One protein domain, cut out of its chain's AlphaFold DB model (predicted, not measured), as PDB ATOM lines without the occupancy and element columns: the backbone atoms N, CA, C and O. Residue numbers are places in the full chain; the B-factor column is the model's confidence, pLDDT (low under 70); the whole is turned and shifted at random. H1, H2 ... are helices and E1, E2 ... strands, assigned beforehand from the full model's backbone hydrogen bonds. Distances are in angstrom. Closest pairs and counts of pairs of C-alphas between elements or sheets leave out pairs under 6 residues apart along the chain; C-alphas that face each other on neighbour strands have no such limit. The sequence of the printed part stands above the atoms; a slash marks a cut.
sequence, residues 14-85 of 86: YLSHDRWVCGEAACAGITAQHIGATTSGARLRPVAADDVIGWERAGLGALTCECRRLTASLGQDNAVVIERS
ATOM      1  N   TYR A  14     -12.380  22.780  44.862       97.56
ATOM      2  CA  TYR A  14     -11.861  21.431  44.722       97.56
ATOM      3  C   TYR A  14     -12.986  20.398  44.718       97.56
ATOM      4  O   TYR A  14     -13.942  20.506  45.484       97.56
ATOM      5  N   LEU A  15     -12.838  19.352  43.909       96.00
ATOM      6  CA  LEU A  15     -13.641  18.143  44.013       96.00
ATOM      7  C   LEU A  15     -13.112  17.280  45.158       96.00
ATOM      8  O   LEU A  15     -11.950  16.865  45.154       96.00
ATOM      9  N   SER A  16     -13.985  16.974  46.108       92.94
ATOM     10  CA  SER A  16     -13.771  15.996  47.167       92.94
ATOM     11  C   SER A  16     -14.858  14.934  47.062       92.94
ATOM     12  O   SER A  16     -16.004  15.189  47.424       92.94
ATOM     13  N   HIS A  17     -14.493  13.739  46.591       88.25
ATOM     14  CA  HIS A  17     -15.445  12.674  46.262       88.25
ATOM     15  C   HIS A  17     -16.512  13.153  45.259       88.25
ATOM     16  O   HIS A  17     -16.224  13.259  44.072       88.25
ATOM     17  N   ASP A  18     -17.716  13.447  45.737       88.31
ATOM     18  CA  ASP A  18     -18.896  13.876  44.987       88.31
ATOM     19  C   ASP A  18     -19.282  15.343  45.254       88.31
ATOM     20  O   ASP A  18     -20.319  15.806  44.782       88.31
ATOM     21  N   ARG A  19     -18.466  16.086  46.016       91.50
ATOM     22  CA  ARG A  19     -18.773  17.454  46.455       91.50
ATOM     23  C   ARG A  19     -17.722  18.464  46.026       91.50
ATOM     24  O   ARG A  19     -16.525  18.189  46.069       91.50
ATOM     25  N   TRP A  20     -18.182  19.667  45.703       95.75
ATOM     26  CA  TRP A  20     -17.337  20.829  45.439       95.75
ATOM     27  C   TRP A  20     -17.093  21.604  46.731       95.75
ATOM     28  O   TRP A  20     -18.040  22.087  47.343       95.75
ATOM     29  N   VAL A  21     -15.840  21.754  47.154       96.12
ATOM     30  CA  VAL A  21     -15.461  22.444  48.399       96.12
ATOM     31  C   VAL A  21     -14.481  23.579  48.124       96.12
ATOM     32  O   VAL A  21     -13.622  23.473  47.258       96.12
ATOM     33  N   CYS A  22     -14.603  24.677  48.863       96.56
ATOM     34  CA  CYS A  22     -13.637  25.771  48.823       96.56
ATOM     35  C   CYS A  22     -12.339  25.361  49.547       96.56
ATOM     36  O   CYS A  22     -12.409  24.642  50.544       96.56
ATOM     37  N   GLY A  23     -11.171  25.846  49.108       94.50
ATOM     38  CA  GLY A  23      -9.862  25.492  49.690       94.50
ATOM     39  C   GLY A  23      -9.613  25.966  51.131       94.50
ATOM     40  O   GLY A  23      -8.601  25.631  51.747       94.50
ATOM     41  N   GLU A  24     -10.547  26.716  51.713       93.00
ATOM     42  CA  GLU A  24     -10.520  27.090  53.125       93.00
ATOM     43  C   GLU A  24     -10.860  25.914  54.057       93.00
ATOM     44  O   GLU A  24     -11.803  25.159  53.811       93.00
ATOM     45  N   ALA A  25     -10.189  25.822  55.213       90.38
ATOM     46  CA  ALA A  25     -10.493  24.807  56.232       90.38
ATOM     47  C   ALA A  25     -11.944  24.829  56.731       90.38
ATOM     48  O   ALA A  25     -12.457  23.783  57.120       90.38
ATOM     49  N   ALA A  26     -12.615  25.984  56.708       90.06
ATOM     50  CA  ALA A  26     -14.027  26.083  57.076       90.06
ATOM     51  C   ALA A  26     -14.953  25.304  56.119       90.06
ATOM     52  O   ALA A  26     -16.071  24.979  56.503       90.06
ATOM     53  N   CYS A  27     -14.495  25.007  54.895       92.62
ATOM     54  CA  CYS A  27     -15.245  24.250  53.895       92.62
ATOM     55  C   CYS A  27     -14.625  22.876  53.615       92.62
ATOM     56  O   CYS A  27     -15.304  21.867  53.759       92.62
ATOM     57  N   ALA A  28     -13.347  22.813  53.229       92.69
ATOM     58  CA  ALA A  28     -12.671  21.553  52.909       92.69
ATOM     59  C   ALA A  28     -12.298  20.728  54.158       92.69
ATOM     60  O   ALA A  28     -12.042  19.528  54.063       92.69
ATOM     61  N   GLY A  29     -12.259  21.361  55.334       91.81
ATOM     62  CA  GLY A  29     -11.772  20.766  56.576       91.81
ATOM     63  C   GLY A  29     -10.266  20.956  56.785       91.81
ATOM     64  O   GLY A  29      -9.484  21.079  55.841       91.81
ATOM     65  N   ILE A  30      -9.843  20.956  58.056       91.94
ATOM     66  CA  ILE A  30      -8.448  21.225  58.457       91.94
ATOM     67  C   ILE A  30      -7.457  20.243  57.827       91.94
ATOM     68  O   ILE A  30      -6.384  20.654  57.391       91.94
ATOM     69  N   THR A  31      -7.815  18.960  57.757       91.94
ATOM     70  CA  THR A  31      -6.947  17.928  57.183       91.94
ATOM     71  C   THR A  31      -6.726  18.210  55.703       91.94
ATOM     72  O   THR A  31      -5.587  18.394  55.281       91.94
ATOM     73  N   ALA A  32      -7.807  18.361  54.934       93.81
ATOM     74  CA  ALA A  32      -7.727  18.629  53.503       93.81
ATOM     75  C   ALA A  32      -6.925  19.894  53.193       93.81
ATOM     76  O   ALA A  32      -6.077  19.854  52.307       93.81
ATOM     77  N   GLN A  33      -7.107  20.968  53.969       94.50
ATOM     78  CA  GLN A  33      -6.358  22.213  53.789       94.50
ATOM     79  C   GLN A  33      -4.833  22.015  53.855       94.50
ATOM     80  O   GLN A  33      -4.103  22.683  53.127       94.50
ATOM     81  N   HIS A  34      -4.345  21.114  54.710       91.69
ATOM     82  CA  HIS A  34      -2.910  20.965  54.975       91.69
ATOM     83  C   HIS A  34      -2.258  19.784  54.254       91.69
ATOM     84  O   HIS A  34      -1.045  19.797  54.068       91.69
ATOM     85  N   ILE A  35      -3.027  18.768  53.848       93.25
ATOM     86  CA  ILE A  35      -2.477  17.592  53.148       93.25
ATOM     87  C   ILE A  35      -3.047  17.380  51.740       93.25
ATOM     88  O   ILE A  35      -2.580  16.500  51.019       93.25
ATOM     89  N   GLY A  36      -4.053  18.159  51.335       93.56
ATOM     90  CA  GLY A  36      -4.685  18.054  50.017       93.56
ATOM     91  C   GLY A  36      -5.505  16.776  49.845       93.56
ATOM     92  O   GLY A  36      -5.756  16.340  48.723       93.56
ATOM     93  N   ALA A  37      -5.886  16.142  50.954       94.31
ATOM     94  CA  ALA A  37      -6.658  14.912  50.982       94.31
ATOM     95  C   ALA A  37      -7.606  14.871  52.187       94.31
ATOM     96  O   ALA A  37      -7.329  15.447  53.241       94.31
ATOM     97  N   THR A  38      -8.720  14.164  52.037       91.44
ATOM     98  CA  THR A  38      -9.655  13.880  53.128       91.44
ATOM     99  C   THR A  38      -9.011  12.966  54.176       91.44
ATOM    100  O   THR A  38      -7.982  12.330  53.940       91.44
ATOM    101  N   THR A  39      -9.638  12.839  55.347       90.19
ATOM    102  CA  THR A  39      -9.193  11.907  56.402       90.19
ATOM    103  C   THR A  39      -9.247  10.437  55.977       90.19
ATOM    104  O   THR A  39      -8.527   9.621  56.542       90.19
ATOM    105  N   SER A  40     -10.058  10.097  54.969       89.62
ATOM    106  CA  SER A  40     -10.107   8.768  54.346       89.62
ATOM    107  C   SER A  40      -9.042   8.560  53.260       89.62
ATOM    108  O   SER A  40      -8.957   7.473  52.693       89.62
ATOM    109  N   GLY A  41      -8.215   9.573  52.971       90.75
ATOM    110  CA  GLY A  41      -7.110   9.500  52.013       90.75
ATOM    111  C   GLY A  41      -7.466   9.881  50.573       90.75
ATOM    112  O   GLY A  41      -6.607   9.782  49.696       90.75
ATOM    113  N   ALA A  42      -8.690  10.336  50.297       91.38
ATOM    114  CA  ALA A  42      -9.065  10.784  48.957       91.38
ATOM    115  C   ALA A  42      -8.454  12.156  48.656       91.38
ATOM    116  O   ALA A  42      -8.646  13.102  49.418       91.38
ATOM    117  N   ARG A  43      -7.719  12.275  47.545       94.81
ATOM    118  CA  ARG A  43      -7.086  13.539  47.144       94.81
ATOM    119  C   ARG A  43      -8.107  14.511  46.571       94.81
ATOM    120  O   ARG A  43      -8.945  14.122  45.761       94.81
ATOM    121  N   LEU A  44      -7.978  15.773  46.961       95.88
ATOM    122  CA  LEU A  44      -8.756  16.863  46.403       95.88
ATOM    123  C   LEU A  44      -8.153  17.270  45.059       95.88
ATOM    124  O   LEU A  44      -6.935  17.407  44.926       95.88
ATOM    125  N   ARG A  45      -9.015  17.460  44.061       96.06
ATOM    126  CA  ARG A  45      -8.617  17.884  42.715       96.06
ATOM    127  C   ARG A  45      -9.185  19.272  42.428       96.06
ATOM    128  O   ARG A  45     -10.380  19.446  42.642       96.06
ATOM    129  N   PRO A  46      -8.388  20.224  41.915       96.81
ATOM    130  CA  PRO A  46      -8.901  21.490  41.404       96.81
ATOM    131  C   PRO A  46     -10.068  21.313  40.438       96.81
ATOM    132  O   PRO A  46     -10.051  20.391  39.613       96.81
ATOM    133  N   VAL A  47     -11.050  22.208  40.519       96.38
ATOM    134  CA  VAL A  47     -12.095  22.320  39.501       96.38
ATOM    135  C   VAL A  47     -11.454  22.594  38.135       96.38
ATOM    136  O   VAL A  47     -10.523  23.391  38.011       96.38
ATOM    137  N   ALA A  48     -11.928  21.892  37.111       96.00
ATOM    138  CA  ALA A  48     -11.473  22.028  35.735       96.00
ATOM    139  C   ALA A  48     -12.617  22.493  34.827       96.00
ATOM    140  O   ALA A  48     -13.790  22.421  35.191       96.00
ATOM    141  N   ALA A  49     -12.278  22.942  33.618       95.81
ATOM    142  CA  ALA A  49     -13.260  23.424  32.650       95.81
ATOM    143  C   ALA A  49     -14.334  22.367  32.346       95.81
ATOM    144  O   ALA A  49     -15.518  22.684  32.350       95.81
ATOM    145  N   ASP A  50     -13.936  21.103  32.183       95.81
ATOM    146  CA  ASP A  50     -14.865  19.994  31.932       95.81
ATOM    147  C   ASP A  50     -15.875  19.791  33.067       95.81
ATOM    148  O   ASP A  50     -17.015  19.402  32.810       95.81
ATOM    149  N   ASP A  51     -15.488  20.090  34.309       95.69
ATOM    150  CA  ASP A  51     -16.393  20.013  35.452       95.69
ATOM    151  C   ASP A  51     -17.464  21.103  35.367       95.69
ATOM    152  O   ASP A  51     -18.648  20.818  35.544       95.69
ATOM    153  N   VAL A  52     -17.063  22.337  35.035       95.56
ATOM    154  CA  VAL A  52     -17.985  23.468  34.853       95.56
ATOM    155  C   VAL A  52     -18.916  23.211  33.665       95.56
ATOM    156  O   VAL A  52     -20.131  23.303  33.811       95.56
ATOM    157  N   ILE A  53     -18.370  22.782  32.521       94.50
ATOM    158  CA  ILE A  53     -19.142  22.416  31.322       94.50
ATOM    159  C   ILE A  53     -20.143  21.303  31.649       94.50
ATOM    160  O   ILE A  53     -21.305  21.367  31.247       94.50
ATOM    161  N   GLY A  54     -19.700  20.260  32.355       94.38
ATOM    162  CA  GLY A  54     -20.553  19.147  32.761       94.38
ATOM    163  C   GLY A  54     -21.691  19.600  33.674       94.38
ATOM    164  O   GLY A  54     -22.839  19.206  33.465       94.38
ATOM    165  N   TRP A  55     -21.387  20.467  34.641       94.00
ATOM    166  CA  TRP A  55     -22.352  21.017  35.593       94.00
ATOM    167  C   TRP A  55     -23.413  21.892  34.915       94.00
ATOM    168  O   TRP A  55     -24.612  21.715  35.148       94.00
ATOM    169  N   GLU A  56     -22.985  22.783  34.017       91.44
ATOM    170  CA  GLU A  56     -23.871  23.638  33.221       91.44
ATOM    171  C   GLU A  56     -24.763  22.814  32.286       91.44
ATOM    172  O   GLU A  56     -25.976  23.022  32.242       91.44
ATOM    173  N   ARG A  57     -24.199  21.820  31.585       93.44
ATOM    174  CA  ARG A  57     -24.960  20.919  30.698       93.44
ATOM    175  C   ARG A  57     -25.992  20.082  31.444       93.44
ATOM    176  O   ARG A  57     -27.028  19.753  30.871       93.44
ATOM    177  N   ALA A  58     -25.721  19.738  32.699       94.00
ATOM    178  CA  ALA A  58     -26.671  19.047  33.561       94.00
ATOM    179  C   ALA A  58     -27.804  19.961  34.069       94.00
ATOM    180  O   ALA A  58     -28.755  19.466  34.670       94.00
ATOM    181  N   GLY A  59     -27.730  21.278  33.836       92.12
ATOM    182  CA  GLY A  59     -28.750  22.234  34.269       92.12
ATOM    183  C   GLY A  59     -28.772  22.466  35.784       92.12
ATOM    184  O   GLY A  59     -29.800  22.864  36.324       92.12
ATOM    185  N   LEU A  60     -27.652  22.226  36.478       88.06
ATOM    186  CA  LEU A  60     -27.546  22.312  37.943       88.06
ATOM    187  C   LEU A  60     -27.292  23.742  38.463       88.06
ATOM    188  O   LEU A  60     -27.018  23.940  39.647       88.06
ATOM    189  N   GLY A  61     -27.388  24.745  37.586       87.25
ATOM    190  CA  GLY A  61     -27.085  26.140  37.895       87.25
ATOM    191  C   GLY A  61     -25.580  26.411  37.955       87.25
ATOM    192  O   GLY A  61     -24.796  25.740  37.290       87.25
ATOM    193  N   ALA A  62     -25.178  27.410  38.740       90.06
ATOM    194  CA  ALA A  62     -23.774  27.782  38.882       90.06
ATOM    195  C   ALA A  62     -23.014  26.782  39.770       90.06
ATOM    196  O   ALA A  62     -23.473  26.451  40.870       90.06
ATOM    197  N   LEU A  63     -21.833  26.336  39.329       95.38
ATOM    198  CA  LEU A  63     -20.974  25.448  40.114       95.38
ATOM    199  C   LEU A  63     -20.418  26.232  41.303       95.38
ATOM    200  O   LEU A  63     -19.472  27.002  41.189       95.38
ATOM    201  N   THR A  64     -21.041  26.049  42.460       96.00
ATOM    202  CA  THR A  64     -20.705  26.775  43.684       96.00
ATOM    203  C   THR A  64     -20.181  25.788  44.718       96.00
ATOM    204  O   THR A  64     -20.726  24.691  44.853       96.00
ATOM    205  N   CYS A  65     -19.131  26.158  45.452       95.44
ATOM    206  CA  CYS A  65     -18.626  25.305  46.524       95.44
ATOM    207  C   CYS A  65     -19.670  25.154  47.652       95.44
ATOM    208  O   CYS A  65     -20.545  26.004  47.819       95.44
ATOM    209  N   GLU A  66     -19.576  24.097  48.458       93.81
ATOM    210  CA  GLU A  66     -20.580  23.719  49.466       93.81
ATOM    211  C   GLU A  66     -20.866  24.840  50.480       93.81
ATOM    212  O   GLU A  66     -22.020  25.066  50.845       93.81
ATOM    213  N   CYS A  67     -19.842  25.605  50.878       93.94
ATOM    214  CA  CYS A  67     -20.010  26.751  51.777       93.94
ATOM    215  C   CYS A  67     -20.514  28.032  51.088       93.94
ATOM    216  O   CYS A  67     -20.647  29.061  51.747       93.94
ATOM    217  N   ARG A  68     -20.792  27.977  49.779       94.06
ATOM    218  CA  ARG A  68     -21.324  29.066  48.945       94.06
ATOM    219  C   ARG A  68     -20.497  30.349  48.938       94.06
ATOM    220  O   ARG A  68     -21.050  31.429  48.791       94.06
ATOM    221  N   ARG A  69     -19.181  30.236  49.124       95.56
ATOM    222  CA  ARG A  69     -18.269  31.390  49.083       95.56
ATOM    223  C   ARG A  69     -17.653  31.644  47.726       95.56
ATOM    224  O   ARG A  69     -17.289  32.781  47.455       95.56
ATOM    225  N   LEU A  70     -17.473  30.595  46.933       97.50
ATOM    226  CA  LEU A  70     -16.874  30.680  45.614       97.50
ATOM    227  C   LEU A  70     -17.795  30.027  44.596       97.50
ATOM    228  O   LEU A  70     -18.353  28.951  44.847       97.50
ATOM    229  N   THR A  71     -17.872  30.656  43.434       97.25
ATOM    230  CA  THR A  71     -18.555  30.156  42.250       97.25
ATOM    231  C   THR A  71     -17.531  30.019  41.130       97.25
ATOM    232  O   THR A  71     -16.751  30.938  40.896       97.25
ATOM    233  N   ALA A  72     -17.521  28.869  40.459       96.69
ATOM    234  CA  ALA A  72     -16.757  28.654  39.241       96.69
ATOM    235  C   ALA A  72     -17.631  28.904  38.009       96.69
ATOM    236  O   ALA A  72     -18.785  28.474  37.945       96.69
ATOM    237  N   SER A  73     -17.041  29.559  37.019       94.69
ATOM    238  CA  SER A  73     -17.613  29.811  35.701       94.69
ATOM    239  C   SER A  73     -16.544  29.616  34.623       94.69
ATOM    240  O   SER A  73     -15.346  29.528  34.914       94.69
ATOM    241  N   LEU A  74     -16.970  29.507  33.366       93.75
ATOM    242  CA  LEU A  74     -16.052  29.528  32.228       93.75
ATOM    243  C   LEU A  74     -15.829  30.972  31.783       93.75
ATOM    244  O   LEU A  74     -16.766  31.680  31.419       93.75
ATOM    245  N   GLY A  75     -14.571  31.395  31.802       88.88
ATOM    246  CA  GLY A  75     -14.120  32.637  31.196       88.88
ATOM    247  C   GLY A  75     -13.839  32.488  29.703       88.88
ATOM    248  O   GLY A  75     -14.224  31.515  29.047       88.88
ATOM    249  N   GLN A  76     -13.118  33.467  29.157       86.06
ATOM    250  CA  GLN A  76     -12.626  33.392  27.780       86.06
ATOM    251  C   GLN A  76     -11.666  32.197  27.616       86.06
ATOM    252  O   GLN A  76     -10.988  31.799  28.563       86.06
ATOM    253  N   ASP A  77     -11.659  31.594  26.424       88.50
ATOM    254  CA  ASP A  77     -10.820  30.437  26.074       88.50
ATOM    255  C   ASP A  77     -11.004  29.189  26.968       88.50
ATOM    256  O   ASP A  77     -10.086  28.387  27.126       88.50
ATOM    257  N   ASN A  78     -12.201  28.994  27.541       87.00
ATOM    258  CA  ASN A  78     -12.529  27.896  28.467       87.00
ATOM    259  C   ASN A  78     -11.658  27.864  29.739       87.00
ATOM    260  O   ASN A  78     -11.534  26.820  30.382       87.00
ATOM    261  N   ALA A  79     -11.056  28.990  30.125       91.94
ATOM    262  CA  ALA A  79     -10.385  29.097  31.413       91.94
ATOM    263  C   ALA A  79     -11.418  29.053  32.549       91.94
ATOM    264  O   ALA A  79     -12.464  29.693  32.460       91.94
ATOM    265  N   VAL A  80     -11.128  28.329  33.633       94.69
ATOM    266  CA  VAL A  80     -11.981  28.385  34.826       94.69
ATOM    267  C   VAL A  80     -11.720  29.696  35.554       94.69
ATOM    268  O   VAL A  80     -10.592  29.972  35.960       94.69
ATOM    269  N   VAL A  81     -12.772  30.485  35.729       95.50
ATOM    270  CA  VAL A  81     -12.770  31.707  36.530       95.50
ATOM    271  C   VAL A  81     -13.470  31.396  37.844       95.50
ATOM    272  O   VAL A  81     -14.528  30.769  37.855       95.50
ATOM    273  N   ILE A  82     -12.857  31.794  38.957       96.44
ATOM    274  CA  ILE A  82     -13.422  31.608  40.292       96.44
ATOM    275  C   ILE A  82     -13.642  32.973  40.916       96.44
ATOM    276  O   ILE A  82     -12.716  33.774  41.039       96.44
ATOM    277  N   GLU A  83     -14.884  33.224  41.304       96.19
ATOM    278  CA  GLU A  83     -15.316  34.495  41.867       96.19
ATOM    279  C   GLU A  83     -15.911  34.271  43.252       96.19
ATOM    280  O   GLU A  83     -16.541  33.245  43.526       96.19
ATOM    281  N   ARG A  84     -15.725  35.254  44.137       93.00
ATOM    282  CA  ARG A  84     -16.396  35.255  45.435       93.00
ATOM    283  C   ARG A  84     -17.885  35.496  45.228       93.00
ATOM    284  O   ARG A  84     -18.276  36.486  44.618       93.00
ATOM    285  N   SER A  85     -18.699  34.587  45.749       84.06
ATOM    286  CA  SER A  85     -20.150  34.725  45.754       84.06
ATOM    287  C   SER A  85     -20.542  35.917  46.643       84.06
ATOM    288  O   SER A  85     -19.949  36.112  47.708       84.06
TER     289      SER A  85
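What this domain is: This is residues 14 to 85 of the 86 residues of an uncharacterized protein of Cellulosimicrobium sp. BI34T (UniProt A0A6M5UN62). The model is an elongated body with a small two-strand hairpin, E1 and E2, in its middle, two short helices, H1 and H2, at one end, and a second, longer hairpin, E3 and E4, with helix H3 packed on it toward the other end. Two long stretches with no named element, residues 36 to 48 and 58 to 69, join these parts; short pairings tie the first to E1 and the second to E3. The 72 printed residues have three named helices and four named strands, in the order E1 E2 H1 H2 H3 E3 E4. Each hairpin is an antiparallel sheet of two strands, and the class is mixed, helices and strands. The whole is compact, with a radius of gyration of the C-alphas of 12.2 A and spans of 33 by 21 by 21 A.

How they stand to each other: E1, residues 14 to 16, and E2, residues 19 to 22, form an antiparallel hairpin at 137 degrees, with N 14 and O 21 within hydrogen-bond range at 2.8 A. Residues 14 to 15 of E1 also pair antiparallel with residues 45 to 46. H1, residues 25 to 28, comes closest to E2 at the C-alphas of Val 21 and Ala 28, 5.4 A apart. H1 and H2, residues 30 to 35, only just touch, with 3 pairs of C-alphas within 8 A, and only at the corner by their link; their closest C-alphas are those of Ala 25 and Gln 33, 5.5 A apart. H2 and H3, residues 49 to 57, are apart. The closest C-alphas of H3 and E3, residues 70 to 74, are those of Val 52 and Ser 73, 6.4 A apart. E3 and E4, residues 80 to 84, form an antiparallel hairpin at 149 degrees, with N 73 and O 81 within hydrogen-bond range at 2.9 A. Residues 63 to 64 pair antiparallel with residues 71 to 72 of E3. In H2 and H3 every O i to N i+4 pair is within hydrogen-bond range; H1 is too short for such a pair, and its one O i to N i+3 pair is not within range.

Where its parts are: E1 begins at C-alpha 14, (-11.861, 21.431, 44.722), and E2 measures 10.1 A. H1 and H2 measure 5.1 A and 8.8 A. H3 measures 12.1 A and begins at C-alpha 49, (-13.260, 23.424, 32.650). E3 measures 13.5 A and E4 13.4 A, ending at C-alpha 84, (-16.396, 35.255, 45.435).

The domain as a whole: The two C-alphas farthest apart are those of Ser 40 and Gln 76, at 36.3 A. The links from H2 to H3 and from H3 to E3 are long, with 13 and 12 residues. The printed part has no cut. Its mean pLDDT is 93.2, and no printed residue is under 70.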